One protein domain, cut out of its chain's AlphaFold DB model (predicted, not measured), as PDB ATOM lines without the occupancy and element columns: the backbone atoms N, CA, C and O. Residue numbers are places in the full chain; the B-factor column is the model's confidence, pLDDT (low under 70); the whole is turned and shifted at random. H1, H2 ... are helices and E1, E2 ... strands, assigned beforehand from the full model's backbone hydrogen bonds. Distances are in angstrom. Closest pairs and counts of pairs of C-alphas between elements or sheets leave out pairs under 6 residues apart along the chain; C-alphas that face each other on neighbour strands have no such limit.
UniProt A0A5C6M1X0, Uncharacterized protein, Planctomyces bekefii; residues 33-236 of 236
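This is residues 33 to 236 of the 236 residues of an uncharacterized protein of Planctomyces bekefii (UniProt A0A5C6M1X0). Fourteen antiparallel strands, E1 to E14, ring one axis as a closed barrel, each strand beside the one before it and E14 back beside E1. The short helix H2 lies inside this barrel, and the short helix H1 sits at one of its mouths, near the ends of strands such as E9, E13 and E14. The printed part has 204 residues, with two named helices followed along the chain by the fourteen strands, and its class is mostly strand. It is compact, with a radius of gyration of the C-alphas of 16.4 A, and spans 50 by 38 by 36 A.

The strands are E1, residues 60 to 69, 30.3 A; E2, residues 80 to 91, 33.9 A; E3, residues 95 to 104; E4, residues 107 to 118, 36.0 A; E5, residues 122 to 131; E6, residues 134 to 143; E7, residues 149 to 156; E8, residues 159 to 166; E9, residues 169 to 174; E10, residues 177 to 189, 35.9 A; E11, residues 192 to 201; E12, residues 204 to 214, 32.3 A; E13, residues 217 to 224; and E14, residues 227 to 235. H1 is residues 33 to 40, 10.5 A, and H2 is residues 43 to 51, 11.9 A. C-alpha 33 is at (-13.769, -56.671, 36.002), C-alpha 60 at (-21.235, -33.239, 55.642) and C-alpha 235 at (-17.487, -36.395, 59.179).

E1 to E14 form a meander, each strand the antiparallel neighbour of the one before. E14 and E1 close the barrel at 165 degrees, with N 64 and O 232 within hydrogen-bond range at 2.8 A. E4 and E5, a hairpin, stand at 170 degrees, with N 112 and O 128 at 2.8 A. E9 and E10, also a hairpin, stand at 146 degrees, with N 170 and O 181 at 2.8 A. E1 and E8 are apart. H2 is inside the barrel at a height over the sheet of 7.8 A, over E12 and slantwise to it at 40 degrees on the local plane; 5 of its C-alphas fall on E12, and E11 and E13, with 2 each, are only just not under it. The closest C-alphas of H2 and E11 are those of Ala 48 and Ala 195, 6.0 A. H1 is on the barrel at the sheet's level, height 2.5 A; its closest C-alphas to E13 are those of Tyr 34 and Tyr 224, 6.0 A. H1 and H2 meet only through their link. In both helices every O i to N i+4 pair is within hydrogen-bond range.

The C-alphas farthest apart are those of Ser 75 and Pro 120, 51.4 A. The printed part has no cut and no long link; H2 to E1 and E1 to E2 are short, and the others are tight. Mean pLDDT of the printed part is 76.0; 45 residues are under 70, among them residues 37 to 58 and 183 to 191.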
ATOM      1  N   ASP A  33     -12.643 -56.314  35.133       70.62
ATOM      2  CA  ASP A  33     -13.769 -56.671  36.002       70.62
ATOM      3  C   ASP A  33     -13.547 -56.260  37.466       70.62
ATOM      4  O   ASP A  33     -14.410 -55.646  38.096       70.62
ATOM      5  N   TYR A  34     -12.342 -56.491  37.991       69.00
ATOM      6  CA  TYR A  34     -11.975 -56.110  39.355       69.00
ATOM      7  C   TYR A  34     -11.889 -54.584  39.558       69.00
ATOM      8  O   TYR A  34     -12.116 -54.104  40.668       69.00
ATOM      9  N   LYS A  35     -11.601 -53.801  38.506       74.62
ATOM     10  CA  LYS A  35     -11.584 -52.328  38.568       74.62
ATOM     11  C   LYS A  35     -12.987 -51.744  38.487       74.62
ATOM     12  O   LYS A  35     -13.300 -50.798  39.207       74.62
ATOM     13  N   ILE A  36     -13.849 -52.330  37.659       71.12
ATOM     14  CA  ILE A  36     -15.275 -51.987  37.619       71.12
ATOM     15  C   ILE A  36     -15.888 -52.217  39.003       71.12
ATOM     16  O   ILE A  36     -16.497 -51.312  39.569       71.12
ATOM     17  N   ALA A  37     -15.642 -53.386  39.596       65.38
ATOM     18  CA  ALA A  37     -16.105 -53.696  40.939       65.38
ATOM     19  C   ALA A  37     -15.554 -52.743  42.012       65.38
ATOM     20  O   ALA A  37     -16.319 -52.220  42.815       65.38
ATOM     21  N   ALA A  38     -14.252 -52.448  41.996       69.00
ATOM     22  CA  ALA A  38     -13.609 -51.512  42.921       69.00
ATOM     23  C   ALA A  38     -14.235 -50.101  42.924       69.00
ATOM     24  O   ALA A  38     -14.281 -49.433  43.964       69.00
ATOM     25  N   ASN A  39     -14.719 -49.649  41.762       67.12
ATOM     26  CA  ASN A  39     -15.396 -48.361  41.593       67.12
ATOM     27  C   ASN A  39     -16.893 -48.419  41.940       67.12
ATOM     28  O   ASN A  39     -17.461 -47.420  42.377       67.12
ATOM     29  N   TYR A  40     -17.527 -49.582  41.769       59.38
ATOM     30  CA  TYR A  40     -18.944 -49.802  42.053       59.38
ATOM     31  C   TYR A  40     -19.226 -50.086  43.536       59.38
ATOM     32  O   TYR A  40     -20.324 -49.824  44.029       59.38
ATOM     33  N   VAL A  41     -18.244 -50.626  44.262       51.91
ATOM     34  CA  VAL A  41     -18.397 -51.116  45.636       51.91
ATOM     35  C   VAL A  41     -17.693 -50.186  46.651       51.91
ATOM     36  O   VAL A  41     -16.940 -50.664  47.482       51.91
ATOM     37  N   PRO A  42     -17.992 -48.867  46.752       53.22
ATOM     38  CA  PRO A  42     -17.846 -48.172  48.036       53.22
ATOM     39  C   PRO A  42     -18.934 -48.627  49.030       53.22
ATOM     40  O   PRO A  42     -19.171 -47.994  50.053       53.22
ATOM     41  N   VAL A  43     -19.616 -49.733  48.721       46.44
ATOM     42  CA  VAL A  43     -20.695 -50.360  49.465       46.44
ATOM     43  C   VAL A  43     -20.238 -50.754  50.862       46.44
ATOM     44  O   VAL A  43     -21.056 -50.647  51.764       46.44
ATOM     45  N   LEU A  44     -18.980 -51.143  51.102       47.50
ATOM     46  CA  LEU A  44     -18.538 -51.371  52.482       47.50
ATOM     47  C   LEU A  44     -18.470 -50.092  53.296       47.50
ATOM     48  O   LEU A  44     -19.158 -50.055  54.311       47.50
ATOM     49  N   PRO A  45     -17.718 -49.059  52.875       52.94
ATOM     50  CA  PRO A  45     -17.746 -47.768  53.543       52.94
ATOM     51  C   PRO A  45     -19.194 -47.281  53.714       52.94
ATOM     52  O   PRO A  45     -19.679 -47.126  54.829       52.94
ATOM     53  N   LEU A  46     -19.966 -47.164  52.634       52.09
ATOM     54  CA  LEU A  46     -21.321 -46.610  52.680       52.09
ATOM     55  C   LEU A  46     -22.313 -47.446  53.512       52.09
ATOM     56  O   LEU A  46     -23.182 -46.855  54.157       52.09
ATOM     57  N   ARG A  47     -22.196 -48.785  53.547       52.56
ATOM     58  CA  ARG A  47     -23.004 -49.651  54.431       52.56
ATOM     59  C   ARG A  47     -22.523 -49.601  55.873       52.56
ATOM     60  O   ARG A  47     -23.355 -49.519  56.771       52.56
ATOM     61  N   ALA A  48     -21.215 -49.606  56.107       49.91
ATOM     62  CA  ALA A  48     -20.626 -49.400  57.424       49.91
ATOM     63  C   ALA A  48     -21.165 -48.103  58.048       49.91
ATOM     64  O   ALA A  48     -21.624 -48.106  59.188       49.91
ATOM     65  N   PHE A  49     -21.260 -47.033  57.260       58.41
ATOM     66  CA  PHE A  49     -21.835 -45.761  57.701       58.41
ATOM     67  C   PHE A  49     -23.353 -45.760  57.847       58.41
ATOM     68  O   PHE A  49     -23.875 -45.036  58.700       58.41
ATOM     69  N   ALA A  50     -24.067 -46.608  57.098       59.41
ATOM     70  CA  ALA A  50     -25.483 -46.854  57.358       59.41
ATOM     71  C   ALA A  50     -25.693 -47.436  58.756       59.41
ATOM     72  O   ALA A  50     -26.534 -46.949  59.510       59.41
ATOM     73  N   HIS A  51     -24.866 -48.411  59.135       54.47
ATOM     74  CA  HIS A  51     -24.884 -49.008  60.469       54.47
ATOM     75  C   HIS A  51     -24.328 -48.078  61.562       54.47
ATOM     76  O   HIS A  51     -24.775 -48.136  62.708       54.47
ATOM     77  N   ALA A  52     -23.414 -47.166  61.222       54.19
ATOM     78  CA  ALA A  52     -22.958 -46.109  62.125       54.19
ATOM     79  C   ALA A  52     -24.019 -45.014  62.368       54.19
ATOM     80  O   ALA A  52     -23.791 -44.120  63.176       54.19
ATOM     81  N   GLU A  53     -25.194 -45.107  61.733       60.62
ATOM     82  CA  GLU A  53     -26.306 -44.150  61.826       60.62
ATOM     83  C   GLU A  53     -25.999 -42.752  61.271       60.62
ATOM     84  O   GLU A  53     -26.708 -41.787  61.553       60.62
ATOM     85  N   ILE A  54     -24.978 -42.623  60.424       56.25
ATOM     86  CA  ILE A  54     -24.545 -41.319  59.903       56.25
ATOM     87  C   ILE A  54     -25.629 -40.671  59.039       56.25
ATOM     88  O   ILE A  54     -25.828 -39.463  59.131       56.25
ATOM     89  N   TYR A  55     -26.405 -41.458  58.287       56.50
ATOM     90  CA  TYR A  55     -27.519 -40.939  57.480       56.50
ATOM     91  C   TYR A  55     -28.702 -40.411  58.305       56.50
ATOM     92  O   TYR A  55     -29.589 -39.764  57.744       56.50
ATOM     93  N   LYS A  56     -28.758 -40.674  59.622       57.09
ATOM     94  CA  LYS A  56     -29.838 -40.148  60.474       57.09
ATOM     95  C   LYS A  56     -29.702 -38.644  60.716       57.09
ATOM     96  O   LYS A  56     -30.706 -37.981  60.968       57.09
ATOM     97  N   HIS A  57     -28.491 -38.101  60.604       59.88
ATOM     98  CA  HIS A  57     -28.194 -36.707  60.910       59.88
ATOM     99  C   HIS A  57     -27.821 -35.937  59.639       59.88
ATOM    100  O   HIS A  57     -27.171 -36.473  58.744       59.88
ATOM    101  N   LYS A  58     -28.221 -34.660  59.559       64.38
ATOM    102  CA  LYS A  58     -27.737 -33.743  58.516       64.38
ATOM    103  C   LYS A  58     -26.238 -33.560  58.724       64.38
ATOM    104  O   LYS A  58     -25.833 -32.867  59.653       64.38
ATOM    105  N   LYS A  59     -25.434 -34.228  57.905       73.81
ATOM    106  CA  LYS A  59     -23.979 -34.249  58.032       73.81
ATOM    107  C   LYS A  59     -23.337 -33.964  56.686       73.81
ATOM    108  O   LYS A  59     -23.872 -34.328  55.635       73.81
ATOM    109  N   LYS A  60     -22.183 -33.308  56.748       83.00
ATOM    110  CA  LYS A  60     -21.235 -33.239  55.642       83.00
ATOM    111  C   LYS A  60     -20.141 -34.254  55.929       83.00
ATOM    112  O   LYS A  60     -19.776 -34.462  57.082       83.00
ATOM    113  N   LEU A  61     -19.642 -34.915  54.901       82.44
ATOM    114  CA  LEU A  61     -18.493 -35.796  55.042       82.44
ATOM    115  C   LEU A  61     -17.567 -35.650  53.843       82.44
ATOM    116  O   LEU A  61     -18.009 -35.396  52.722       82.44
ATOM    117  N   LYS A  62     -16.274 -35.800  54.098       88.00
ATOM    118  CA  LYS A  62     -15.237 -35.898  53.080       88.00
ATOM    119  C   LYS A  62     -14.810 -37.353  52.982       88.00
ATOM    120  O   LYS A  62     -14.567 -37.988  54.004       88.00
ATOM    121  N   LEU A  63     -14.734 -37.866  51.765       85.81
ATOM    122  CA  LEU A  63     -14.324 -39.226  51.458       85.81
ATOM    123  C   LEU A  63     -13.152 -39.176  50.484       85.81
ATOM    124  O   LEU A  63     -13.241 -38.541  49.436       85.81
ATOM    125  N   GLU A  64     -12.076 -39.875  50.818       89.44
ATOM    126  CA  GLU A  64     -10.881 -40.006  49.991       89.44
ATOM    127  C   GLU A  64     -10.620 -41.496  49.746       89.44
ATOM    128  O   GLU A  64     -10.495 -42.264  50.696       89.44
ATOM    129  N   ARG A  65     -10.572 -41.943  48.487       87.19
ATOM    130  CA  ARG A  65     -10.232 -43.330  48.114       87.19
ATOM    131  C   ARG A  65      -8.911 -43.357  47.378       87.19
ATOM    132  O   ARG A  65      -8.685 -42.546  46.491       87.19
ATOM    133  N   TYR A  66      -8.099 -44.355  47.671       89.38
ATOM    134  CA  TYR A  66      -6.787 -44.564  47.081       89.38
ATOM    135  C   TYR A  66      -6.712 -45.991  46.545       89.38
ATOM    136  O   TYR A  66      -6.959 -46.947  47.285       89.38
ATOM    137  N   PHE A  67      -6.391 -46.139  45.261       88.12
ATOM    138  CA  PHE A  67      -6.424 -47.417  44.555       88.12
ATOM    139  C   PHE A  67      -5.005 -47.895  44.237       88.12
ATOM    140  O   PHE A  67      -4.221 -47.184  43.606       88.12
ATOM    141  N   TYR A  68      -4.687 -49.129  44.631       89.50
ATOM    142  CA  TYR A  68      -3.359 -49.727  44.504       89.50
ATOM    143  C   TYR A  68      -3.426 -51.105  43.849       89.50
ATOM    144  O   TYR A  68      -4.390 -51.851  44.033       89.50
ATOM    145  N   TYR A  69      -2.356 -51.480  43.149       87.19
ATOM    146  CA  TYR A  69      -2.066 -52.882  42.859       87.19
ATOM    147  C   TYR A  69      -1.378 -53.512  44.071       87.19
ATOM    148  O   TYR A  69      -0.422 -52.945  44.597       87.19
ATOM    149  N   LYS A  70      -1.817 -54.700  44.501       84.06
ATOM    150  CA  LYS A  70      -1.229 -55.399  45.660       84.06
ATOM    151  C   LYS A  70       0.265 -55.677  45.487       84.06
ATOM    152  O   LYS A  70       1.012 -55.623  46.458       84.06
ATOM    153  N   SER A  71       0.698 -55.935  44.253       83.81
ATOM    154  CA  SER A  71       2.099 -56.195  43.908       83.81
ATOM    155  C   SER A  71       3.012 -54.975  44.040       83.81
ATOM    156  O   SER A  71       4.227 -55.138  44.045       83.81
ATOM    157  N   ALA A  72       2.466 -53.763  44.154       79.12
ATOM    158  CA  ALA A  72       3.263 -52.539  44.167       79.12
ATOM    159  C   ALA A  72       3.956 -52.269  45.523       79.12
ATOM    160  O   ALA A  72       4.821 -51.400  45.608       79.12
ATOM    161  N   GLY A  73       3.615 -53.025  46.573       75.31
ATOM    162  CA  GLY A  73       4.176 -52.855  47.915       75.31
ATOM    163  C   GLY A  73       3.569 -51.676  48.700       75.31
ATOM    164  O   GLY A  73       2.732 -50.937  48.183       75.31
ATOM    165  N   PRO A  74       3.953 -51.502  49.979       69.69
ATOM    166  CA  PRO A  74       3.336 -50.531  50.892       69.69
ATOM    167  C   PRO A  74       3.675 -49.063  50.588       69.69
ATOM    168  O   PRO A  74       2.898 -48.184  50.944       69.69
ATOM    169  N   SER A  75       4.791 -48.791  49.905       78.25
ATOM    170  CA  SER A  75       5.225 -47.430  49.532       78.25
ATOM    171  C   SER A  75       4.780 -47.012  48.126       78.25
ATOM    172  O   SER A  75       5.228 -45.989  47.606       78.25
ATOM    173  N   ALA A  76       3.943 -47.820  47.472       83.25
ATOM    174  CA  ALA A  76       3.458 -47.533  46.134       83.25
ATOM    175  C   ALA A  76       2.634 -46.246  46.101       83.25
ATOM    176  O   ALA A  76       1.790 -46.008  46.965       83.25
ATOM    177  N   LYS A  77       2.806 -45.452  45.040       86.50
ATOM    178  CA  LYS A  77       1.831 -44.410  44.719       86.50
ATOM    179  C   LYS A  77       0.534 -45.075  44.239       86.50
ATOM    180  O   LYS A  77       0.611 -46.043  43.476       86.50
ATOM    181  N   PRO A  78      -0.644 -44.585  44.663       87.31
ATOM    182  CA  PRO A  78      -1.900 -45.077  44.125       87.31
ATOM    183  C   PRO A  78      -1.955 -44.786  42.622       87.31
ATOM    184  O   PRO A  78      -1.512 -43.729  42.174       87.31
ATOM    185  N   TYR A  79      -2.491 -45.721  41.837       84.12
ATOM    186  CA  TYR A  79      -2.704 -45.491  40.404       84.12
ATOM    187  C   TYR A  79      -3.962 -44.653  40.146       84.12
ATOM    188  O   TYR A  79      -4.129 -44.117  39.053       84.12
ATOM    189  N   ALA A  80      -4.849 -44.560  41.141       83.75
ATOM    190  CA  ALA A  80      -5.977 -43.651  41.121       83.75
ATOM    191  C   ALA A  80      -6.312 -43.137  42.523       83.75
ATOM    192  O   ALA A  80      -6.125 -43.854  43.510       83.75
ATOM    193  N   THR A  81      -6.863 -41.931  42.596       87.25
ATOM    194  CA  THR A  81      -7.351 -41.311  43.831       87.25
ATOM    195  C   THR A  81      -8.725 -40.702  43.589       87.25
ATOM    196  O   THR A  81      -8.915 -39.996  42.608       87.25
ATOM    197  N   MET A  82      -9.685 -40.932  44.477       84.81
ATOM    198  CA  MET A  82     -11.003 -40.300  44.437       84.81
ATOM    199  C   MET A  82     -11.176 -39.391  45.646       84.81
ATOM    200  O   MET A  82     -10.896 -39.813  46.758       84.81
ATOM    201  N   ASN A  83     -11.695 -38.188  45.445       88.12
ATOM    202  CA  ASN A  83     -12.072 -37.264  46.504       88.12
ATOM    203  C   ASN A  83     -13.540 -36.900  46.325       88.12
ATOM    204  O   ASN A  83     -13.922 -36.432  45.258       88.12
ATOM    205  N   LEU A  84     -14.362 -37.077  47.352       83.94
ATOM    206  CA  LEU A  84     -15.776 -36.719  47.336       83.94
ATOM    207  C   LEU A  84     -16.123 -35.901  48.574       83.94
ATOM    208  O   LEU A  84     -15.841 -36.297  49.702       83.94
ATOM    209  N   ASN A  85     -16.805 -34.786  48.354       86.62
ATOM    210  CA  ASN A  85     -17.557 -34.094  49.385       86.62
ATOM    211  C   ASN A  85     -18.997 -34.573  49.293       86.62
ATOM    212  O   ASN A  85     -19.609 -34.467  48.231       86.62
ATOM    213  N   VAL A  86     -19.526 -35.102  50.388       82.75
ATOM    214  CA  VAL A  86     -20.873 -35.658  50.465       82.75
ATOM    215  C   VAL A  86     -21.690 -34.833  51.448       82.75
ATOM    216  O   VAL A  86     -21.242 -34.515  52.550       82.75
ATOM    217  N   GLU A  87     -22.908 -34.502  51.054       83.81
ATOM    218  CA  GLU A  87     -23.876 -33.758  51.840       83.81
ATOM    219  C   GLU A  87     -25.173 -34.560  51.944       83.81
ATOM    220  O   GLU A  87     -25.742 -34.978  50.933       83.81
ATOM    221  N   VAL A  88     -25.654 -34.754  53.174       77.06
ATOM    222  CA  VAL A  88     -26.945 -35.394  53.446       77.06
ATOM    223  C   VAL A  88     -27.978 -34.328  53.803       77.06
ATOM    224  O   VAL A  88     -27.877 -33.661  54.836       77.06
ATOM    225  N   ARG A  89     -29.007 -34.192  52.966       79.12
ATOM    226  CA  ARG A  89     -30.124 -33.256  53.132       79.12
ATOM    227  C   ARG A  89     -31.409 -33.999  53.491       79.12
ATOM    228  O   ARG A  89     -31.665 -35.113  53.040       79.12
ATOM    229  N   ALA A  90     -32.243 -33.368  54.314       73.31
ATOM    230  CA  ALA A  90     -33.586 -33.867  54.595       73.31
ATOM    231  C   ALA A  90     -34.569 -33.365  53.533       73.31
ATOM    232  O   ALA A  90     -34.546 -32.182  53.196       73.31
ATOM    233  N   LYS A  91     -35.447 -34.249  53.054       73.00
ATOM    234  CA  LYS A  91     -36.502 -33.938  52.086       73.00
ATOM    235  C   LYS A  91     -37.844 -34.403  52.653       73.00
ATOM    236  O   LYS A  91     -38.209 -35.571  52.555       73.00
ATOM    237  N   GLY A  92     -38.556 -33.490  53.311       71.38
ATOM    238  CA  GLY A  92     -39.786 -33.811  54.040       71.38
ATOM    239  C   GLY A  92     -39.549 -34.653  55.303       71.38
ATOM    240  O   GLY A  92     -38.436 -34.717  55.829       71.38
ATOM    241  N   PHE A  93     -40.615 -35.287  55.803       65.94
ATOM    242  CA  PHE A  93     -40.615 -35.956  57.110       65.94
ATOM    243  C   PHE A  93     -39.640 -37.149  57.172       65.94
ATOM    244  O   PHE A  93     -38.813 -37.231  58.080       65.94
ATOM    245  N   LEU A  94     -39.654 -38.026  56.160       68.25
ATOM    246  CA  LEU A  94     -38.818 -39.238  56.122       68.25
ATOM    247  C   LEU A  94     -37.849 -39.300  54.930       68.25
ATOM    248  O   LEU A  94     -36.919 -40.102  54.952       68.25
ATOM    249  N   GLY A  95     -38.033 -38.470  53.900       71.06
ATOM    250  CA  GLY A  95     -37.183 -38.488  52.710       71.06
ATOM    251  C   GLY A  95     -35.797 -37.909  52.979       71.06
ATOM    252  O   GLY A  95     -35.611 -37.025  53.829       71.06
ATOM    253  N   ARG A  96     -34.799 -38.417  52.260       74.06
ATOM    254  CA  ARG A  96     -33.405 -37.967  52.346       74.06
ATOM    255  C   ARG A  96     -32.820 -37.860  50.950       74.06
ATOM    256  O   ARG A  96     -33.156 -38.644  50.068       74.06
ATOM    257  N   GLU A  97     -31.944 -36.887  50.782       79.62
ATOM    258  CA  GLU A  97     -31.181 -36.681  49.563       79.62
ATOM    259  C   GLU A  97     -29.700 -36.682  49.929       79.62
ATOM    260  O   GLU A  97     -29.285 -35.986  50.857       79.62
ATOM    261  N   ILE A  98     -28.915 -37.499  49.239       75.38
ATOM    262  CA  ILE A  98     -27.468 -37.565  49.401       75.38
ATOM    263  C   ILE A  98     -26.864 -37.061  48.101       75.38
ATOM    264  O   ILE A  98     -27.061 -37.650  47.037       75.38
ATOM    265  N   ILE A  99     -26.113 -35.974  48.198       81.94
ATOM    266  CA  ILE A  99     -25.400 -35.383  47.074       81.94
ATOM    267  C   ILE A  99     -23.918 -35.562  47.353       81.94
ATOM    268  O   ILE A  99     -23.445 -35.149  48.407       81.94
ATOM    269  N   ALA A 100     -23.179 -36.158  46.425       79.56
ATOM    270  CA  ALA A 100     -21.727 -36.189  46.488       79.56
ATOM    271  C   ALA A 100     -21.122 -35.562  45.241       79.56
ATOM    272  O   ALA A 100     -21.590 -35.795  44.131       79.56
ATOM    273  N   SER A 101     -20.050 -34.799  45.409       85.88
ATOM    274  CA  SER A 101     -19.306 -34.238  44.286       85.88
ATOM    275  C   SER A 101     -17.821 -34.154  44.594       85.88
ATOM    276  O   SER A 101     -17.431 -33.896  45.734       85.88
ATOM    277  N   GLY A 102     -16.996 -34.343  43.575       86.56
ATOM    278  CA  GLY A 102     -15.557 -34.167  43.677       86.56
ATOM    279  C   GLY A 102     -14.855 -34.708  42.446       86.56
ATOM    280  O   GLY A 102     -15.308 -34.444  41.330       86.56
ATOM    281  N   THR A 103     -13.758 -35.439  42.636       83.88
ATOM    282  CA  THR A 103     -12.937 -35.933  41.532       83.88
ATOM    283  C   THR A 103     -12.538 -37.396  41.672       83.88
ATOM    284  O   THR A 103     -12.404 -37.916  42.776       83.88
ATOM    285  N   LEU A 104     -12.322 -38.065  40.541       80.81
ATOM    286  CA  LEU A 104     -11.590 -39.324  40.420       80.81
ATOM    287  C   LEU A 104     -10.406 -39.057  39.495       80.81
ATOM    288  O   LEU A 104     -10.583 -38.813  38.304       80.81
ATOM    289  N   ASN A 105      -9.205 -39.057  40.064       82.12
ATOM    290  CA  ASN A 105      -8.022 -38.412  39.512       82.12
ATOM    291  C   ASN A 105      -8.335 -36.938  39.213       82.12
ATOM    292  O   ASN A 105      -8.546 -36.150  40.136       82.12
ATOM    293  N   GLU A 106      -8.431 -36.596  37.932       77.75
ATOM    294  CA  GLU A 106      -8.722 -35.249  37.435       77.75
ATOM    295  C   GLU A 106     -10.158 -35.120  36.895       77.75
ATOM    296  O   GLU A 106     -10.591 -34.027  36.541       77.75
ATOM    297  N   HIS A 107     -10.918 -36.220  36.864       75.62
ATOM    298  CA  HIS A 107     -12.274 -36.258  36.316       75.62
ATOM    299  C   HIS A 107     -13.299 -35.837  37.345       75.62
ATOM    300  O   HIS A 107     -13.253 -36.301  38.486       75.62
ATOM    301  N   LYS A 108     -14.273 -35.026  36.940       80.38
ATOM    302  CA  LYS A 108     -15.376 -34.621  37.804       80.38
ATOM    303  C   LYS A 108     -16.287 -35.815  38.062       80.38
ATOM    304  O   LYS A 108     -16.750 -36.463  37.126       80.38
ATOM    305  N   VAL A 109     -16.600 -36.059  39.327       77.56
ATOM    306  CA  VAL A 109     -17.552 -37.092  39.738       77.56
ATOM    307  C   VAL A 109     -18.701 -36.455  40.498       77.56
ATOM    308  O   VAL A 109     -18.489 -35.638  41.394       77.56
ATOM    309  N   GLU A 110     -19.922 -36.850  40.154       81.25
ATOM    310  CA  GLU A 110     -21.146 -36.421  40.824       81.25
ATOM    311  C   GLU A 110     -21.994 -37.649  41.146       81.25
ATOM    312  O   GLU A 110     -22.278 -38.449  40.259       81.25
ATOM    313  N   TYR A 111     -22.431 -37.784  42.394       77.75
ATOM    314  CA  TYR A 111     -23.432 -38.760  42.800       77.75
ATOM    315  C   TYR A 111     -24.658 -38.038  43.329       77.75
ATOM    316  O   TYR A 111     -24.566 -37.091  44.111       77.75
ATOM    317  N   PHE A 112     -25.811 -38.544  42.936       79.75
ATOM    318  CA  PHE A 112     -27.096 -38.129  43.448       79.75
ATOM    319  C   PHE A 112     -27.855 -39.357  43.916       79.75
ATOM    320  O   PHE A 112     -27.939 -40.358  43.204       79.75
ATOM    321  N   ASN A 113     -28.401 -39.279  45.116       76.00
ATOM    322  CA  ASN A 113     -29.174 -40.345  45.709       76.00
ATOM    323  C   ASN A 113     -30.422 -39.743  46.365       76.00
ATOM    324  O   ASN A 113     -30.323 -38.838  47.192       76.00
ATOM    325  N   GLU A 114     -31.594 -40.239  45.975       77.69
ATOM    326  CA  GLU A 114     -32.881 -39.798  46.506       77.69
ATOM    327  C   GLU A 114     -33.628 -40.976  47.129       77.69
ATOM    328  O   GLU A 114     -34.002 -41.926  46.437       77.69
ATOM    329  N   VAL A 115     -33.879 -40.874  48.434       72.81
ATOM    330  CA  VAL A 115     -34.657 -41.835  49.218       72.81
ATOM    331  C   VAL A 115     -36.113 -41.379  49.285       72.81
ATOM    332  O   VAL A 115     -36.417 -40.323  49.853       72.81
ATOM    333  N   LYS A 116     -37.015 -42.211  48.760       73.06
ATOM    334  CA  LYS A 116     -38.472 -42.041  48.780       73.06
ATOM    335  C   LYS A 116     -39.108 -43.126  49.654       73.06
ATOM    336  O   LYS A 116     -39.320 -44.241  49.184       73.06
ATOM    337  N   PRO A 117     -39.379 -42.841  50.935       68.44
ATOM    338  CA  PRO A 117     -40.025 -43.798  51.823       68.44
ATOM    339  C   PRO A 117     -41.533 -43.874  51.557       68.44
ATOM    340  O   PRO A 117     -42.187 -42.851  51.359       68.44
ATOM    341  N   TYR A 118     -42.085 -45.082  51.649       73.50
ATOM    342  CA  TYR A 118     -43.519 -45.360  51.639       73.50
ATOM    343  C   TYR A 118     -43.913 -46.118  52.912       73.50
ATOM    344  O   TYR A 118     -43.190 -46.985  53.405       73.50
ATOM    345  N   LEU A 119     -45.089 -45.819  53.456       59.56
ATOM    346  CA  LEU A 119     -45.616 -46.546  54.610       59.56
ATOM    347  C   LEU A 119     -46.204 -47.908  54.181       59.56
ATOM    348  O   LEU A 119     -46.719 -48.016  53.069       59.56
ATOM    349  N   PRO A 120     -46.157 -48.946  55.041       54.75
ATOM    350  CA  PRO A 120     -45.668 -48.902  56.419       54.75
ATOM    351  C   PRO A 120     -44.143 -49.028  56.575       54.75
ATOM    352  O   PRO A 120     -43.643 -48.557  57.592       54.75
ATOM    353  N   ARG A 121     -43.395 -49.614  55.623       60.91
ATOM    354  CA  ARG A 121     -41.918 -49.787  55.693       60.91
ATOM    355  C   ARG A 121     -41.221 -49.948  54.331       60.91
ATOM    356  O   ARG A 121     -40.097 -50.439  54.282       60.91
ATOM    357  N   ASN A 122     -41.868 -49.568  53.237       65.69
ATOM    358  CA  ASN A 122     -41.280 -49.708  51.905       65.69
ATOM    359  C   ASN A 122     -40.473 -48.457  51.557       65.69
ATOM    360  O   ASN A 122     -40.616 -47.400  52.172       65.69
ATOM    361  N   GLY A 123     -39.621 -48.553  50.551       70.38
ATOM    362  CA  GLY A 123     -38.911 -47.381  50.073       70.38
ATOM    363  C   GLY A 123     -38.222 -47.653  48.760       70.38
ATOM    364  O   GLY A 123     -37.684 -48.743  48.562       70.38
ATOM    365  N   ASP A 124     -38.229 -46.635  47.912       76.50
ATOM    366  CA  ASP A 124     -37.403 -46.605  46.721       76.50
ATOM    367  C   ASP A 124     -36.204 -45.712  46.972       76.50
ATOM    368  O   ASP A 124     -36.298 -44.631  47.562       76.50
ATOM    369  N   LEU A 125     -35.063 -46.159  46.481       74.62
ATOM    370  CA  LEU A 125     -33.852 -45.381  46.452       74.62
ATOM    371  C   LEU A 125     -33.341 -45.324  45.016       74.62
ATOM    372  O   LEU A 125     -33.030 -46.351  44.417       74.62
ATOM    373  N   ASN A 126     -33.243 -44.111  44.479       76.81
ATOM    374  CA  ASN A 126     -32.689 -43.877  43.152       76.81
ATOM    375  C   ASN A 126     -31.275 -43.333  43.290       76.81
ATOM    376  O   ASN A 126     -31.074 -42.345  43.993       76.81
ATOM    377  N   VAL A 127     -30.309 -43.967  42.631       76.69
ATOM    378  CA  VAL A 127     -28.898 -43.565  42.648       76.69
ATOM    379  C   VAL A 127     -28.447 -43.288  41.228       76.69
ATOM    380  O   VAL A 127     -28.569 -44.145  40.360       76.69
ATOM    381  N   VAL A 128     -27.882 -42.110  41.001       81.12
ATOM    382  CA  VAL A 128     -27.277 -41.716  39.730       81.12
ATOM    383  C   VAL A 128     -25.846 -41.282  39.994       81.12
ATOM    384  O   VAL A 128     -25.607 -40.489  40.901       81.12
ATOM    385  N   ALA A 129     -24.900 -41.768  39.192       77.88
ATOM    386  CA  ALA A 129     -23.541 -41.240  39.173       77.88
ATOM    387  C   ALA A 129     -23.173 -40.730  37.785       77.88
ATOM    388  O   ALA A 129     -23.521 -41.343  36.769       77.88
ATOM    389  N   LYS A 130     -22.436 -39.623  37.752       80.50
ATOM    390  CA  LYS A 130     -21.877 -39.032  36.543       80.50
ATOM    391  C   LYS A 130     -20.365 -38.895  36.653       80.50
ATOM    392  O   LYS A 130     -19.858 -38.528  37.709       80.50
ATOM    393  N   LEU A 131     -19.683 -39.145  35.541       76.56
ATOM    394  CA  LEU A 131     -18.258 -38.896  35.337       76.56
ATOM    395  C   LEU A 131     -18.132 -37.911  34.177       76.56
ATOM    396  O   LEU A 131     -18.615 -38.204  33.086       76.56
ATOM    397  N   ASP A 132     -17.576 -36.726  34.424       76.81
ATOM    398  CA  ASP A 132     -17.495 -35.627  33.447       76.81
ATOM    399  C   ASP A 132     -18.837 -35.337  32.743       76.81
ATOM    400  O   ASP A 132     -18.916 -35.084  31.544       76.81
ATOM    401  N   GLY A 133     -19.933 -35.407  33.506       75.44
ATOM    402  CA  GLY A 133     -21.297 -35.173  33.019       75.44
ATOM    403  C   GLY A 133     -21.972 -36.379  32.353       75.44
ATOM    404  O   GLY A 133     -23.196 -36.379  32.208       75.44
ATOM    405  N   ILE A 134     -21.226 -37.436  32.028       75.25
ATOM    406  CA  ILE A 134     -21.747 -38.669  31.424       75.25
ATOM    407  C   ILE A 134     -22.351 -39.535  32.522       75.25
ATOM    408  O   ILE A 134     -21.692 -39.800  33.525       75.25
ATOM    409  N   ARG A 135     -23.592 -40.006  32.352       77.88
ATOM    410  CA  ARG A 135     -24.210 -40.943  33.303       77.88
ATOM    411  C   ARG A 135     -23.522 -42.299  33.210       77.88
ATOM    412  O   ARG A 135     -23.610 -42.978  32.192       77.88
ATOM    413  N   VAL A 136     -22.855 -42.689  34.290       74.94
ATOM    414  CA  VAL A 136     -22.105 -43.950  34.368       74.94
ATOM    415  C   VAL A 136     -22.846 -45.005  35.171       74.94
ATOM    416  O   VAL A 136     -22.649 -46.192  34.940       74.94
ATOM    417  N   LEU A 137     -23.711 -44.573  36.093       78.50
ATOM    418  CA  LEU A 137     -24.478 -45.423  36.992       78.50
ATOM    419  C   LEU A 137     -25.904 -44.900  37.109       78.50
ATOM    420  O   LEU A 137     -26.104 -43.711  37.359       78.50
ATOM    421  N   GLU A 138     -26.867 -45.804  37.016       83.81
ATOM    422  CA  GLU A 138     -28.264 -45.538  37.333       83.81
ATOM    423  C   GLU A 138     -28.854 -46.770  38.009       83.81
ATOM    424  O   GLU A 138     -28.851 -47.849  37.417       83.81
ATOM    425  N   LEU A 139     -29.316 -46.622  39.250       80.06
ATOM    426  CA  LEU A 139     -29.868 -47.701  40.060       80.06
ATOM    427  C   LEU A 139     -31.205 -47.309  40.661       80.06
ATOM    428  O   LEU A 139     -31.361 -46.203  41.177       80.06
ATOM    429  N   THR A 140     -32.095 -48.286  40.711       83.06
ATOM    430  CA  THR A 140     -33.297 -48.283  41.529       83.06
ATOM    431  C   THR A 140     -33.180 -49.407  42.545       83.06
ATOM    432  O   THR A 140     -32.914 -50.562  42.208       83.06
ATOM    433  N   ILE A 141     -33.362 -49.054  43.807       80.50
ATOM    434  CA  ILE A 141     -33.301 -49.957  44.945       80.50
ATOM    435  C   ILE A 141     -34.687 -49.954  45.573       80.50
ATOM    436  O   ILE A 141     -35.105 -48.931  46.101       80.50
ATOM    437  N   ALA A 142     -35.380 -51.085  45.519       82.12
ATOM    438  CA  ALA A 142     -36.682 -51.261  46.142       82.12
ATOM    439  C   ALA A 142     -36.536 -52.107  47.411       82.12
ATOM    440  O   ALA A 142     -35.947 -53.194  47.374       82.12
ATOM    441  N   SER A 143     -37.074 -51.616  48.525       77.44
ATOM    442  CA  SER A 143     -37.167 -52.367  49.778       77.44
ATOM    443  C   SER A 143     -38.585 -52.894  49.982       77.44
ATOM    444  O   SER A 143     -39.547 -52.127  49.922       77.44
ATOM    445  N   ASP A 144     -38.709 -54.195  50.256       67.69
ATOM    446  CA  ASP A 144     -39.996 -54.877  50.480       67.69
ATOM    447  C   ASP A 144     -40.572 -54.680  51.895       67.69
ATOM    448  O   ASP A 144     -41.590 -55.282  52.250       67.69
ATOM    449  N   GLY A 145     -39.877 -53.894  52.726       62.06
ATOM    450  CA  GLY A 145     -40.281 -53.495  54.071       62.06
ATOM    451  C   GLY A 145     -40.444 -54.624  55.087       62.06
ATOM    452  O   GLY A 145     -40.716 -54.348  56.259       62.06
ATOM    453  N   THR A 146     -40.265 -55.885  54.685       60.09
ATOM    454  CA  THR A 146     -40.689 -57.039  55.484       60.09
ATOM    455  C   THR A 146     -39.594 -58.061  55.750       60.09
ATOM    456  O   THR A 146     -39.800 -58.898  56.627       60.09
ATOM    457  N   LYS A 147     -38.401 -57.981  55.137       57.38
ATOM    458  CA  LYS A 147     -37.292 -58.915  55.458       57.38
ATOM    459  C   LYS A 147     -35.880 -58.317  55.440       57.38
ATOM    460  O   LYS A 147     -34.908 -59.057  55.350       57.38
ATOM    461  N   MET A 148     -35.734 -56.989  55.532       66.19
ATOM    462  CA  MET A 148     -34.455 -56.313  55.220       66.19
ATOM    463  C   MET A 148     -33.924 -56.732  53.836       66.19
ATOM    464  O   MET A 148     -32.709 -56.774  53.616       66.19
ATOM    465  N   THR A 149     -34.840 -57.066  52.919       73.56
ATOM    466  CA  THR A 149     -34.502 -57.394  51.543       73.56
ATOM    467  C   THR A 149     -34.521 -56.113  50.727       73.56
ATOM    468  O   THR A 149     -35.484 -55.348  50.764       73.56
ATOM    469  N   ASN A 150     -33.455 -55.881  49.976       77.56
ATOM    470  CA  ASN A 150     -33.373 -54.814  48.995       77.56
ATOM    471  C   ASN A 150     -33.107 -55.444  47.636       77.56
ATOM    472  O   ASN A 150     -32.156 -56.212  47.489       77.56
ATOM    473  N   VAL A 151     -33.936 -55.119  46.654       82.50
ATOM    474  CA  VAL A 151     -33.727 -55.502  45.260       82.50
ATOM    475  C   VAL A 151     -33.148 -54.301  44.538       82.50
ATOM    476  O   VAL A 151     -33.755 -53.235  44.525       82.50
ATOM    477  N   VAL A 152     -31.972 -54.471  43.949       81.81
ATOM    478  CA  VAL A 152     -31.241 -53.426  43.235       81.81
ATOM    479  C   VAL A 152     -31.226 -53.767  41.761       81.81
ATOM    480  O   VAL A 152     -30.740 -54.829  41.382       81.81
ATOM    481  N   LYS A 153     -31.738 -52.860  40.936       86.62
ATOM    482  CA  LYS A 153     -31.774 -52.981  39.478       86.62
ATOM    483  C   LYS A 153     -31.216 -51.722  38.839       86.62
ATOM    484  O   LYS A 153     -31.344 -50.643  39.409       86.62
ATOM    485  N   GLY A 154     -30.639 -51.839  37.653       84.81
ATOM    486  CA  GLY A 154     -30.180 -50.679  36.904       84.81
ATOM    487  C   GLY A 154     -29.071 -51.002  35.921       84.81
ATOM    488  O   GLY A 154     -28.987 -52.116  35.399       84.81
ATOM    489  N   LYS A 155     -28.231 -50.005  35.646       82.44
ATOM    490  CA  LYS A 155     -27.151 -50.106  34.666       82.44
ATOM    491  C   LYS A 155     -25.884 -49.407  35.135       82.44
ATOM    492  O   LYS A 155     -25.931 -48.370  35.794       82.44
ATOM    493  N   PHE A 156     -24.753 -49.957  34.707       76.81
ATOM    494  CA  PHE A 156     -23.440 -49.330  34.771       76.81
ATOM    495  C   PHE A 156     -22.801 -49.360  33.382       76.81
ATOM    496  O   PHE A 156     -22.559 -50.448  32.865       76.81
ATOM    497  N   PHE A 157     -22.575 -48.200  32.756       71.19
ATOM    498  CA  PHE A 157     -22.104 -48.097  31.361       71.19
ATOM    499  C   PHE A 157     -22.783 -49.106  30.412       71.19
ATOM    500  O   PHE A 157     -22.121 -49.822  29.666       71.19
ATOM    501  N   ASN A 158     -24.113 -49.213  30.490       71.62
ATOM    502  CA  ASN A 158     -24.960 -50.155  29.738       71.62
ATOM    503  C   ASN A 158     -24.918 -51.632  30.164       71.62
ATOM    504  O   ASN A 158     -25.755 -52.404  29.697       71.62
ATOM    505  N   LYS A 159     -24.036 -52.035  31.081       75.44
ATOM    506  CA  LYS A 159     -24.061 -53.379  31.671       75.44
ATOM    507  C   LYS A 159     -25.127 -53.473  32.754       75.44
ATOM    508  O   LYS A 159     -25.277 -52.557  33.564       75.44
ATOM    509  N   GLU A 160     -25.843 -54.590  32.781       82.81
ATOM    510  CA  GLU A 160     -26.890 -54.834  33.768       82.81
ATOM    511  C   GLU A 160     -26.323 -54.849  35.193       82.81
ATOM    512  O   GLU A 160     -25.278 -55.447  35.481       82.81
ATOM    513  N   VAL A 161     -27.061 -54.206  36.094       81.06
ATOM    514  CA  VAL A 161     -26.975 -54.420  37.532       81.06
ATOM    515  C   VAL A 161     -28.301 -55.012  37.978       81.06
ATOM    516  O   VAL A 161     -29.349 -54.399  37.785       81.06
ATOM    517  N   ASN A 162     -28.248 -56.175  38.616       85.88
ATOM    518  CA  ASN A 162     -29.413 -56.834  39.178       85.88
ATOM    519  C   ASN A 162     -28.994 -57.733  40.341       85.88
ATOM    520  O   ASN A 162     -28.521 -58.848  40.134       85.88
ATOM    521  N   TYR A 163     -29.135 -57.254  41.572       82.00
ATOM    522  CA  TYR A 163     -28.800 -58.042  42.751       82.00
ATOM    523  C   TYR A 163     -29.804 -57.845  43.874       82.00
ATOM    524  O   TYR A 163     -30.515 -56.848  43.951       82.00
ATOM    525  N   SER A 164     -29.834 -58.814  44.779       82.38
ATOM    526  CA  SER A 164     -30.615 -58.740  46.006       82.38
ATOM    527  C   SER A 164     -29.683 -58.705  47.206       82.38
ATOM    528  O   SER A 164     -28.644 -59.366  47.233       82.38
ATOM    529  N   THR A 165     -30.039 -57.912  48.207       74.50
ATOM    530  CA  THR A 165     -29.435 -57.962  49.534       74.50
ATOM    531  C   THR A 165     -30.494 -58.442  50.498       74.50
ATOM    532  O   THR A 165     -31.513 -57.782  50.615       74.50
ATOM    533  N   ASN A 166     -30.253 -59.548  51.188       78.12
ATOM    534  CA  ASN A 166     -31.063 -60.021  52.300       78.12
ATOM    535  C   ASN A 166     -30.187 -60.003  53.554       78.12
ATOM    536  O   ASN A 166     -29.223 -60.767  53.664       78.12
ATOM    537  N   TRP A 167     -30.500 -59.095  54.478       74.56
ATOM    538  CA  TRP A 167     -29.712 -58.866  55.686       74.56
ATOM    539  C   TRP A 167     -28.234 -58.569  55.368       74.56
ATOM    540  O   TRP A 167     -27.921 -57.513  54.820       74.56
ATOM    541  N   ARG A 168     -27.318 -59.486  55.693       70.50
ATOM    542  CA  ARG A 168     -25.871 -59.365  55.439       70.50
ATOM    543  C   ARG A 168     -25.417 -59.987  54.120       70.50
ATOM    544  O   ARG A 168     -24.264 -59.808  53.731       70.50
ATOM    545  N   ASN A 169     -26.316 -60.675  53.426       75.75
ATOM    546  CA  ASN A 169     -26.003 -61.466  52.246       75.75
ATOM    547  C   ASN A 169     -26.419 -60.679  51.013       75.75
ATOM    548  O   ASN A 169     -27.561 -60.245  50.905       75.75
ATOM    549  N   THR A 170     -25.507 -60.469  50.076       76.44
ATOM    550  CA  THR A 170     -25.797 -59.838  48.790       76.44
ATOM    551  C   THR A 170     -25.434 -60.791  47.676       76.44
ATOM    552  O   THR A 170     -24.328 -61.314  47.692       76.44
ATOM    553  N   LYS A 171     -26.331 -61.001  46.714       83.31
ATOM    554  CA  LYS A 171     -26.078 -61.870  45.565       83.31
ATOM    555  C   LYS A 171     -26.784 -61.378  44.308       83.31
ATOM    556  O   LYS A 171     -27.929 -60.930  44.380       83.31
ATOM    557  N   GLY A 172     -26.119 -61.498  43.164       84.38
ATOM    558  CA  GLY A 172     -26.702 -61.248  41.847       84.38
ATOM    559  C   GLY A 172     -25.654 -60.881  40.807       84.38
ATOM    560  O   GLY A 172     -24.538 -61.394  40.834       84.38
ATOM    561  N   VAL A 173     -26.027 -59.981  39.906       82.50
ATOM    562  CA  VAL A 173     -25.211 -59.473  38.807       82.50
ATOM    563  C   VAL A 173     -24.834 -58.016  39.070       82.50
ATOM    564  O   VAL A 173     -25.684 -57.166  39.344       82.50
ATOM    565  N   LEU A 174     -23.541 -57.724  38.967       75.44
ATOM    566  CA  LEU A 174     -22.947 -56.407  39.139       75.44
ATOM    567  C   LEU A 174     -22.174 -56.030  37.877       75.44
ATOM    568  O   LEU A 174     -21.107 -56.584  37.628       75.44
ATOM    569  N   ALA A 175     -22.710 -55.112  37.071       72.44
ATOM    570  CA  ALA A 175     -22.106 -54.713  35.798       72.44
ATOM    571  C   ALA A 175     -21.763 -55.925  34.899       72.44
ATOM    572  O   ALA A 175     -20.673 -56.012  34.335       72.44
ATOM    573  N   GLY A 176     -22.697 -56.875  34.785       72.81
ATOM    574  CA  GLY A 176     -22.526 -58.119  34.024       72.81
ATOM    575  C   GLY A 176     -21.710 -59.221  34.718       72.81
ATOM    576  O   GLY A 176     -21.482 -60.266  34.115       72.81
ATOM    577  N   LEU A 177     -21.276 -59.025  35.968       75.69
ATOM    578  CA  LEU A 177     -20.455 -59.984  36.714       75.69
ATOM    579  C   LEU A 177     -21.249 -60.641  37.840       75.69
ATOM    580  O   LEU A 177     -21.898 -59.951  38.624       75.69
ATOM    581  N   ASN A 178     -21.141 -61.963  37.984       80.75
ATOM    582  CA  ASN A 178     -21.710 -62.659  39.138       80.75
ATOM    583  C   ASN A 178     -21.015 -62.204  40.425       80.75
ATOM    584  O   ASN A 178     -19.787 -62.224  40.523       80.75
ATOM    585  N   TYR A 179     -21.805 -61.809  41.411       75.94
ATOM    586  CA  TYR A 179     -21.351 -61.154  42.627       75.94
ATOM    587  C   TYR A 179     -22.050 -61.747  43.846       75.94
ATOM    588  O   TYR A 179     -23.273 -61.894  43.852       75.94
ATOM    589  N   GLU A 180     -21.271 -62.058  44.882       79.12
ATOM    590  CA  GLU A 180     -21.760 -62.556  46.165       79.12
ATOM    591  C   GLU A 180     -20.946 -61.943  47.321       79.12
ATOM    592  O   GLU A 180     -19.743 -62.160  47.413       79.12
ATOM    593  N   ILE A 181     -21.577 -61.178  48.219       73.62
ATOM    594  CA  ILE A 181     -20.960 -60.673  49.459       73.62
ATOM    595  C   ILE A 181     -21.687 -61.210  50.678       73.62
ATOM    596  O   ILE A 181     -22.913 -61.187  50.756       73.62
ATOM    597  N   TYR A 182     -20.887 -61.561  51.673       70.56
ATOM    598  CA  TYR A 182     -21.277 -61.811  53.042       70.56
ATOM    599  C   TYR A 182     -20.634 -60.765  53.969       70.56
ATOM    600  O   TYR A 182     -19.410 -60.700  54.119       70.56
ATOM    601  N   ALA A 183     -21.442 -59.918  54.608       64.81
ATOM    602  CA  ALA A 183     -20.945 -59.074  55.693       64.81
ATOM    603  C   ALA A 183     -20.825 -59.916  56.973       64.81
ATOM    604  O   ALA A 183     -21.818 -60.439  57.474       64.81
ATOM    605  N   GLU A 184     -19.616 -60.056  57.518       56.03
ATOM    606  CA  GLU A 184     -19.368 -60.957  58.651       56.03
ATOM    607  C   GLU A 184     -19.814 -60.349  59.983       56.03
ATOM    608  O   GLU A 184     -20.370 -61.051  60.829       56.03
ATOM    609  N   GLY A 185     -19.670 -59.034  60.168       61.00
ATOM    610  CA  GLY A 185     -20.067 -58.390  61.416       61.00
ATOM    611  C   GLY A 185     -19.856 -56.885  61.441       61.00
ATOM    612  O   GLY A 185     -18.985 -56.353  60.754       61.00
ATOM    613  N   VAL A 186     -20.673 -56.221  62.259       64.25
ATOM    614  CA  VAL A 186     -20.479 -54.838  62.694       64.25
ATOM    615  C   VAL A 186     -20.380 -54.873  64.213       64.25
ATOM    616  O   VAL A 186     -21.338 -55.272  64.875       64.25
ATOM    617  N   VAL A 187     -19.231 -54.489  64.755       65.75
ATOM    618  CA  VAL A 187     -19.050 -54.248  66.187       65.75
ATOM    619  C   VAL A 187     -19.176 -52.748  66.393       65.75
ATOM    620  O   VAL A 187     -18.430 -51.977  65.788       65.75
ATOM    621  N   LYS A 188     -20.157 -52.336  67.194       64.06
ATOM    622  CA  LYS A 188     -20.375 -50.939  67.567       64.06
ATOM    623  C   LYS A 188     -20.448 -50.858  69.082       64.06
ATOM    624  O   LYS A 188     -21.434 -51.297  69.670       64.06
ATOM    625  N   GLU A 189     -19.424 -50.288  69.698       66.25
ATOM    626  CA  GLU A 189     -19.460 -49.880  71.102       66.25
ATOM    627  C   GLU A 189     -19.540 -48.354  71.169       66.25
ATOM    628  O   GLU A 189     -19.454 -47.669  70.148       66.25
ATOM    629  N   LYS A 190     -19.714 -47.798  72.374       64.81
ATOM    630  CA  LYS A 190     -19.934 -46.355  72.576       64.81
ATOM    631  C   LYS A 190     -18.889 -45.484  71.854       64.81
ATOM    632  O   LYS A 190     -19.263 -44.456  71.304       64.81
ATOM    633  N   ASN A 191     -17.636 -45.953  71.798       64.50
ATOM    634  CA  ASN A 191     -16.497 -45.264  71.185       64.50
ATOM    635  C   ASN A 191     -15.701 -46.160  70.213       64.50
ATOM    636  O   ASN A 191     -14.520 -45.913  69.989       64.50
ATOM    637  N   SER A 192     -16.292 -47.221  69.657       70.00
ATOM    638  CA  SER A 192     -15.593 -48.095  68.706       70.00
ATOM    639  C   SER A 192     -16.530 -48.543  67.590       70.00
ATOM    640  O   SER A 192     -17.719 -48.795  67.800       70.00
ATOM    641  N   PHE A 193     -16.000 -48.609  66.371       77.88
ATOM    642  CA  PHE A 193     -16.720 -49.138  65.222       77.88
ATOM    643  C   PHE A 193     -15.778 -50.000  64.397       77.88
ATOM    644  O   PHE A 193     -14.709 -49.537  63.999       77.88
ATOM    645  N   LYS A 194     -16.212 -51.228  64.112       79.38
ATOM    646  CA  LYS A 194     -15.538 -52.131  63.187       79.38
ATOM    647  C   LYS A 194     -16.544 -52.830  62.289       79.38
ATOM    648  O   LYS A 194     -17.483 -53.445  62.788       79.38
ATOM    649  N   ALA A 195     -16.328 -52.790  60.979       77.38
ATOM    650  CA  ALA A 195     -17.091 -53.570  60.009       77.38
ATOM    651  C   ALA A 195     -16.168 -54.491  59.214       77.38
ATOM    652  O   ALA A 195     -15.072 -54.088  58.833       77.38
ATOM    653  N   ILE A 196     -16.618 -55.719  58.959       76.88
ATOM    654  CA  ILE A 196     -15.879 -56.717  58.178       76.88
ATOM    655  C   ILE A 196     -16.793 -57.289  57.095       76.88
ATOM    656  O   ILE A 196     -17.960 -57.606  57.342       76.88
ATOM    657  N   SER A 197     -16.242 -57.467  55.899       74.25
ATOM    658  CA  SER A 197     -16.895 -58.167  54.798       74.25
ATOM    659  C   SER A 197     -15.976 -59.185  54.150       74.25
ATOM    660  O   SER A 197     -14.754 -59.011  54.115       74.25
ATOM    661  N   LYS A 198     -16.594 -60.216  53.580       80.38
ATOM    662  CA  LYS A 198     -15.966 -61.158  52.661       80.38
ATOM    663  C   LYS A 198     -16.929 -61.488  51.530       80.38
ATOM    664  O   LYS A 198     -18.135 -61.299  51.645       80.38
ATOM    665  N   GLY A 199     -16.419 -61.986  50.420       78.38
ATOM    666  CA  GLY A 199     -17.263 -62.363  49.298       78.38
ATOM    667  C   GLY A 199     -16.468 -62.843  48.105       78.38
ATOM    668  O   GLY A 199     -15.267 -63.118  48.202       78.38
ATOM    669  N   ARG A 200     -17.144 -62.903  46.960       77.38
ATOM    670  CA  ARG A 200     -16.572 -63.214  45.659       77.38
ATOM    671  C   ARG A 200     -17.199 -62.370  44.550       77.38
ATOM    672  O   ARG A 200     -18.391 -62.073  44.568       77.38
ATOM    673  N   ILE A 201     -16.386 -62.036  43.555       74.88
ATOM    674  CA  ILE A 201     -16.826 -61.568  42.236       74.88
ATOM    675  C   ILE A 201     -16.280 -62.558  41.223       74.88
ATOM    676  O   ILE A 201     -15.065 -62.735  41.134       74.88
ATOM    677  N   GLN A 202     -17.169 -63.214  40.479       78.44
ATOM    678  CA  GLN A 202     -16.831 -64.378  39.666       78.44
ATOM    679  C   GLN A 202     -15.990 -65.375  40.496       78.44
ATOM    680  O   GLN A 202     -16.451 -65.884  41.517       78.44
ATOM    681  N   ASN A 203     -14.733 -65.595  40.097       76.56
ATOM    682  CA  ASN A 203     -13.791 -66.509  40.742       76.56
ATOM    683  C   ASN A 203     -12.803 -65.801  41.689       76.56
ATOM    684  O   ASN A 203     -11.886 -66.437  42.203       76.56
ATOM    685  N   GLN A 204     -12.946 -64.492  41.911       75.12
ATOM    686  CA  GLN A 204     -12.029 -63.703  42.734       75.12
ATOM    687  C   GLN A 204     -12.613 -63.435  44.115       75.12
ATOM    688  O   GLN A 204     -13.734 -62.946  44.239       75.12
ATOM    689  N   SER A 205     -11.829 -63.709  45.155       80.38
ATOM    690  CA  SER A 205     -12.186 -63.352  46.527       80.38
ATOM    691  C   SER A 205     -12.127 -61.844  46.739       80.38
ATOM    692  O   SER A 205     -11.222 -61.163  46.243       80.38
ATOM    693  N   ILE A 206     -13.067 -61.358  47.542       78.62
ATOM    694  CA  ILE A 206     -13.082 -59.993  48.050       78.62
ATOM    695  C   ILE A 206     -13.164 -59.994  49.567       78.62
ATOM    696  O   ILE A 206     -13.779 -60.877  50.174       78.62
ATOM    697  N   SER A 207     -12.533 -59.004  50.178       84.62
ATOM    698  CA  SER A 207     -12.578 -58.787  51.618       84.62
ATOM    699  C   SER A 207     -12.449 -57.308  51.924       84.62
ATOM    700  O   SER A 207     -11.937 -56.534  51.119       84.62
ATOM    701  N   GLY A 208     -12.899 -56.901  53.101       82.75
ATOM    702  CA  GLY A 208     -12.629 -55.556  53.564       82.75
ATOM    703  C   GLY A 208     -12.903 -55.371  55.040       82.75
ATOM    704  O   GLY A 208     -13.726 -56.083  55.621       82.75
ATOM    705  N   THR A 209     -12.214 -54.401  55.620       85.19
ATOM    706  CA  THR A 209     -12.399 -53.941  56.991       85.19
ATOM    707  C   THR A 209     -12.624 -52.437  56.999       85.19
ATOM    708  O   THR A 209     -12.124 -51.727  56.130       85.19
ATOM    709  N   CYS A 210     -13.380 -51.947  57.970       83.00
ATOM    710  CA  CYS A 210     -13.520 -50.527  58.261       83.00
ATOM    711  C   CYS A 210     -13.412 -50.335  59.761       83.00
ATOM    712  O   CYS A 210     -14.168 -50.972  60.491       83.00
ATOM    713  N   ASP A 211     -12.543 -49.435  60.193       85.81
ATOM    714  CA  ASP A 211     -12.298 -49.136  61.596       85.81
ATOM    715  C   ASP A 211     -12.487 -47.630  61.840       85.81
ATOM    716  O   ASP A 211     -12.177 -46.798  60.982       85.81
ATOM    717  N   MET A 212     -13.020 -47.272  63.009       85.50
ATOM    718  CA  MET A 212     -12.959 -45.897  63.507       85.50
ATOM    719  C   MET A 212     -11.596 -45.670  64.145       85.50
ATOM    720  O   MET A 212     -11.234 -46.369  65.089       85.50
ATOM    721  N   ILE A 213     -10.850 -44.712  63.612       87.56
ATOM    722  CA  ILE A 213      -9.496 -44.400  64.076       87.56
ATOM    723  C   ILE A 213      -9.562 -43.382  65.216       87.56
ATOM    724  O   ILE A 213      -8.881 -43.526  66.225       87.56
ATOM    725  N   GLU A 214     -10.435 -42.388  65.070       86.25
ATOM    726  CA  GLU A 214     -10.789 -41.407  66.092       86.25
ATOM    727  C   GLU A 214     -12.232 -40.942  65.860       86.25
ATOM    728  O   GLU A 214     -12.877 -41.326  64.878       86.25
ATOM    729  N   GLU A 215     -12.776 -40.135  66.770       83.56
ATOM    730  CA  GLU A 215     -14.139 -39.633  66.627       83.56
ATOM    731  C   GLU A 215     -14.320 -38.934  65.269       83.56
ATOM    732  O   GLU A 215     -13.527 -38.082  64.879       83.56
ATOM    733  N   ASN A 216     -15.379 -39.303  64.539       83.19
ATOM    734  CA  ASN A 216     -15.698 -38.772  63.209       83.19
ATOM    735  C   ASN A 216     -14.680 -39.089  62.093       83.19
ATOM    736  O   ASN A 216     -14.889 -38.625  60.968       83.19
ATOM    737  N   PHE A 217     -13.650 -39.907  62.343       87.44
ATOM    738  CA  PHE A 217     -12.675 -40.325  61.333       87.44
ATOM    739  C   PHE A 217     -12.562 -41.852  61.224       87.44
ATOM    740  O   PHE A 217     -12.318 -42.572  62.196       87.44
ATOM    741  N   TYR A 218     -12.726 -42.350  60.002       85.94
ATOM    742  CA  TYR A 218     -12.819 -43.774  59.705       85.94
ATOM    743  C   TYR A 218     -11.913 -44.137  58.540       85.94
ATOM    744  O   TYR A 218     -11.869 -43.422  57.537       85.94
ATOM    745  N   THR A 219     -11.276 -45.299  58.630       88.69
ATOM    746  CA  THR A 219     -10.475 -45.858  57.544       88.69
ATOM    747  C   THR A 219     -10.990 -47.243  57.194       88.69
ATOM    748  O   THR A 219     -11.098 -48.122  58.046       88.69
ATOM    749  N   CYS A 220     -11.276 -47.442  55.913       86.19
ATOM    750  CA  CYS A 220     -11.597 -48.734  55.338       86.19
ATOM    751  C   CYS A 220     -10.469 -49.225  54.438       86.19
ATOM    752  O   CYS A 220      -9.861 -48.449  53.700       86.19
ATOM    753  N   GLN A 221     -10.242 -50.529  54.446       88.56
ATOM    754  CA  GLN A 221      -9.392 -51.219  53.491       88.56
ATOM    755  C   GLN A 221     -10.197 -52.323  52.827       88.56
ATOM    756  O   GLN A 221     -10.821 -53.133  53.503       88.56
ATOM    757  N   GLU A 222     -10.189 -52.347  51.503       85.50
ATOM    758  CA  GLU A 222     -10.917 -53.319  50.699       85.50
ATOM    759  C   GLU A 222      -9.951 -53.975  49.709       85.50
ATOM    760  O   GLU A 222      -9.083 -53.321  49.127       85.50
ATOM    761  N   GLU A 223     -10.097 -55.272  49.497       85.94
ATOM    762  CA  GLU A 223      -9.288 -56.051  48.576       85.94
ATOM    763  C   GLU A 223     -10.173 -56.694  47.507       85.94
ATOM    764  O   GLU A 223     -11.130 -57.401  47.816       85.94
ATOM    765  N   TYR A 224      -9.813 -56.472  46.240       81.25
ATOM    766  CA  TYR A 224     -10.538 -56.960  45.066       81.25
ATOM    767  C   TYR A 224      -9.562 -57.656  44.125       81.25
ATOM    768  O   TYR A 224      -8.902 -56.994  43.322       81.25
ATOM    769  N   GLY A 225      -9.409 -58.978  44.254       81.62
ATOM    770  CA  GLY A 225      -8.427 -59.729  43.467       81.62
ATOM    771  C   GLY A 225      -7.016 -59.123  43.573       81.62
ATOM    772  O   GLY A 225      -6.446 -59.146  44.668       81.62
ATOM    773  N   PRO A 226      -6.438 -58.563  42.488       85.25
ATOM    774  CA  PRO A 226      -5.111 -57.942  42.503       85.25
ATOM    775  C   PRO A 226      -5.084 -56.514  43.075       85.25
ATOM    776  O   PRO A 226      -4.007 -55.922  43.162       85.25
ATOM    777  N   LEU A 227      -6.232 -55.935  43.434       86.62
ATOM    778  CA  LEU A 227      -6.322 -54.568  43.936       86.62
ATOM    779  C   LEU A 227      -6.446 -54.495  45.451       86.62
ATOM    780  O   LEU A 227      -7.071 -55.344  46.090       86.62
ATOM    781  N   ARG A 228      -5.919 -53.400  45.990       89.19
ATOM    782  CA  ARG A 228      -6.192 -52.907  47.336       89.19
ATOM    783  C   ARG A 228      -6.713 -51.481  47.238       89.19
ATOM    784  O   ARG A 228      -6.163 -50.672  46.493       89.19
ATOM    785  N   ILE A 229      -7.750 -51.173  47.998       87.12
ATOM    786  CA  ILE A 229      -8.354 -49.848  48.077       87.12
ATOM    787  C   ILE A 229      -8.316 -49.413  49.530       87.12
ATOM    788  O   ILE A 229      -8.773 -50.143  50.404       87.12
ATOM    789  N   LYS A 230      -7.795 -48.218  49.785       89.88
ATOM    790  CA  LYS A 230      -7.931 -47.545  51.077       89.88
ATOM    791  C   LYS A 230      -8.978 -46.450  50.933       89.88
ATOM    792  O   LYS A 230      -8.945 -45.725  49.948       89.88
ATOM    793  N   THR A 231      -9.895 -46.334  51.883       87.44
ATOM    794  CA  THR A 231     -10.887 -45.257  51.926       87.44
ATOM    795  C   THR A 231     -10.814 -44.562  53.275       87.44
ATOM    796  O   THR A 231     -11.081 -45.202  54.285       87.44
ATOM    797  N   ASP A 232     -10.495 -43.275  53.289       89.38
ATOM    798  CA  ASP A 232     -10.487 -42.437  54.485       89.38
ATOM    799  C   ASP A 232     -11.708 -41.519  54.472       89.38
ATOM    800  O   ASP A 232     -12.040 -40.914  53.449       89.38
ATOM    801  N   ILE A 233     -12.426 -41.455  55.592       84.44
ATOM    802  CA  ILE A 233     -13.696 -40.738  55.700       84.44
ATOM    803  C   ILE A 233     -13.705 -39.885  56.950       84.44
ATOM    804  O   ILE A 233     -13.478 -40.374  58.054       84.44
ATOM    805  N   LYS A 234     -14.028 -38.608  56.758       87.31
ATOM    806  CA  LYS A 234     -14.141 -37.610  57.812       87.31
ATOM    807  C   LYS A 234     -15.539 -37.015  57.818       87.31
ATOM    808  O   LYS A 234     -15.961 -36.437  56.819       87.31
ATOM    809  N   ILE A 235     -16.239 -37.123  58.938       83.50
ATOM    810  CA  ILE A 235     -17.487 -36.395  59.179       83.50
ATOM    811  C   ILE A 235     -17.126 -34.976  59.638       83.50
ATOM    812  O   ILE A 235     -16.237 -34.809  60.471       83.50
ATOM    813  N   LEU A 236     -17.791 -33.974  59.059       84.25
ATOM    814  CA  LEU A 236     -17.587 -32.544  59.306       84.25
ATOM    815  C   LEU A 236     -18.722 -31.948  60.141       84.25
ATOM    816  O   LEU A 236     -19.885 -32.388  59.955       84.25
TER     817      LEU A 236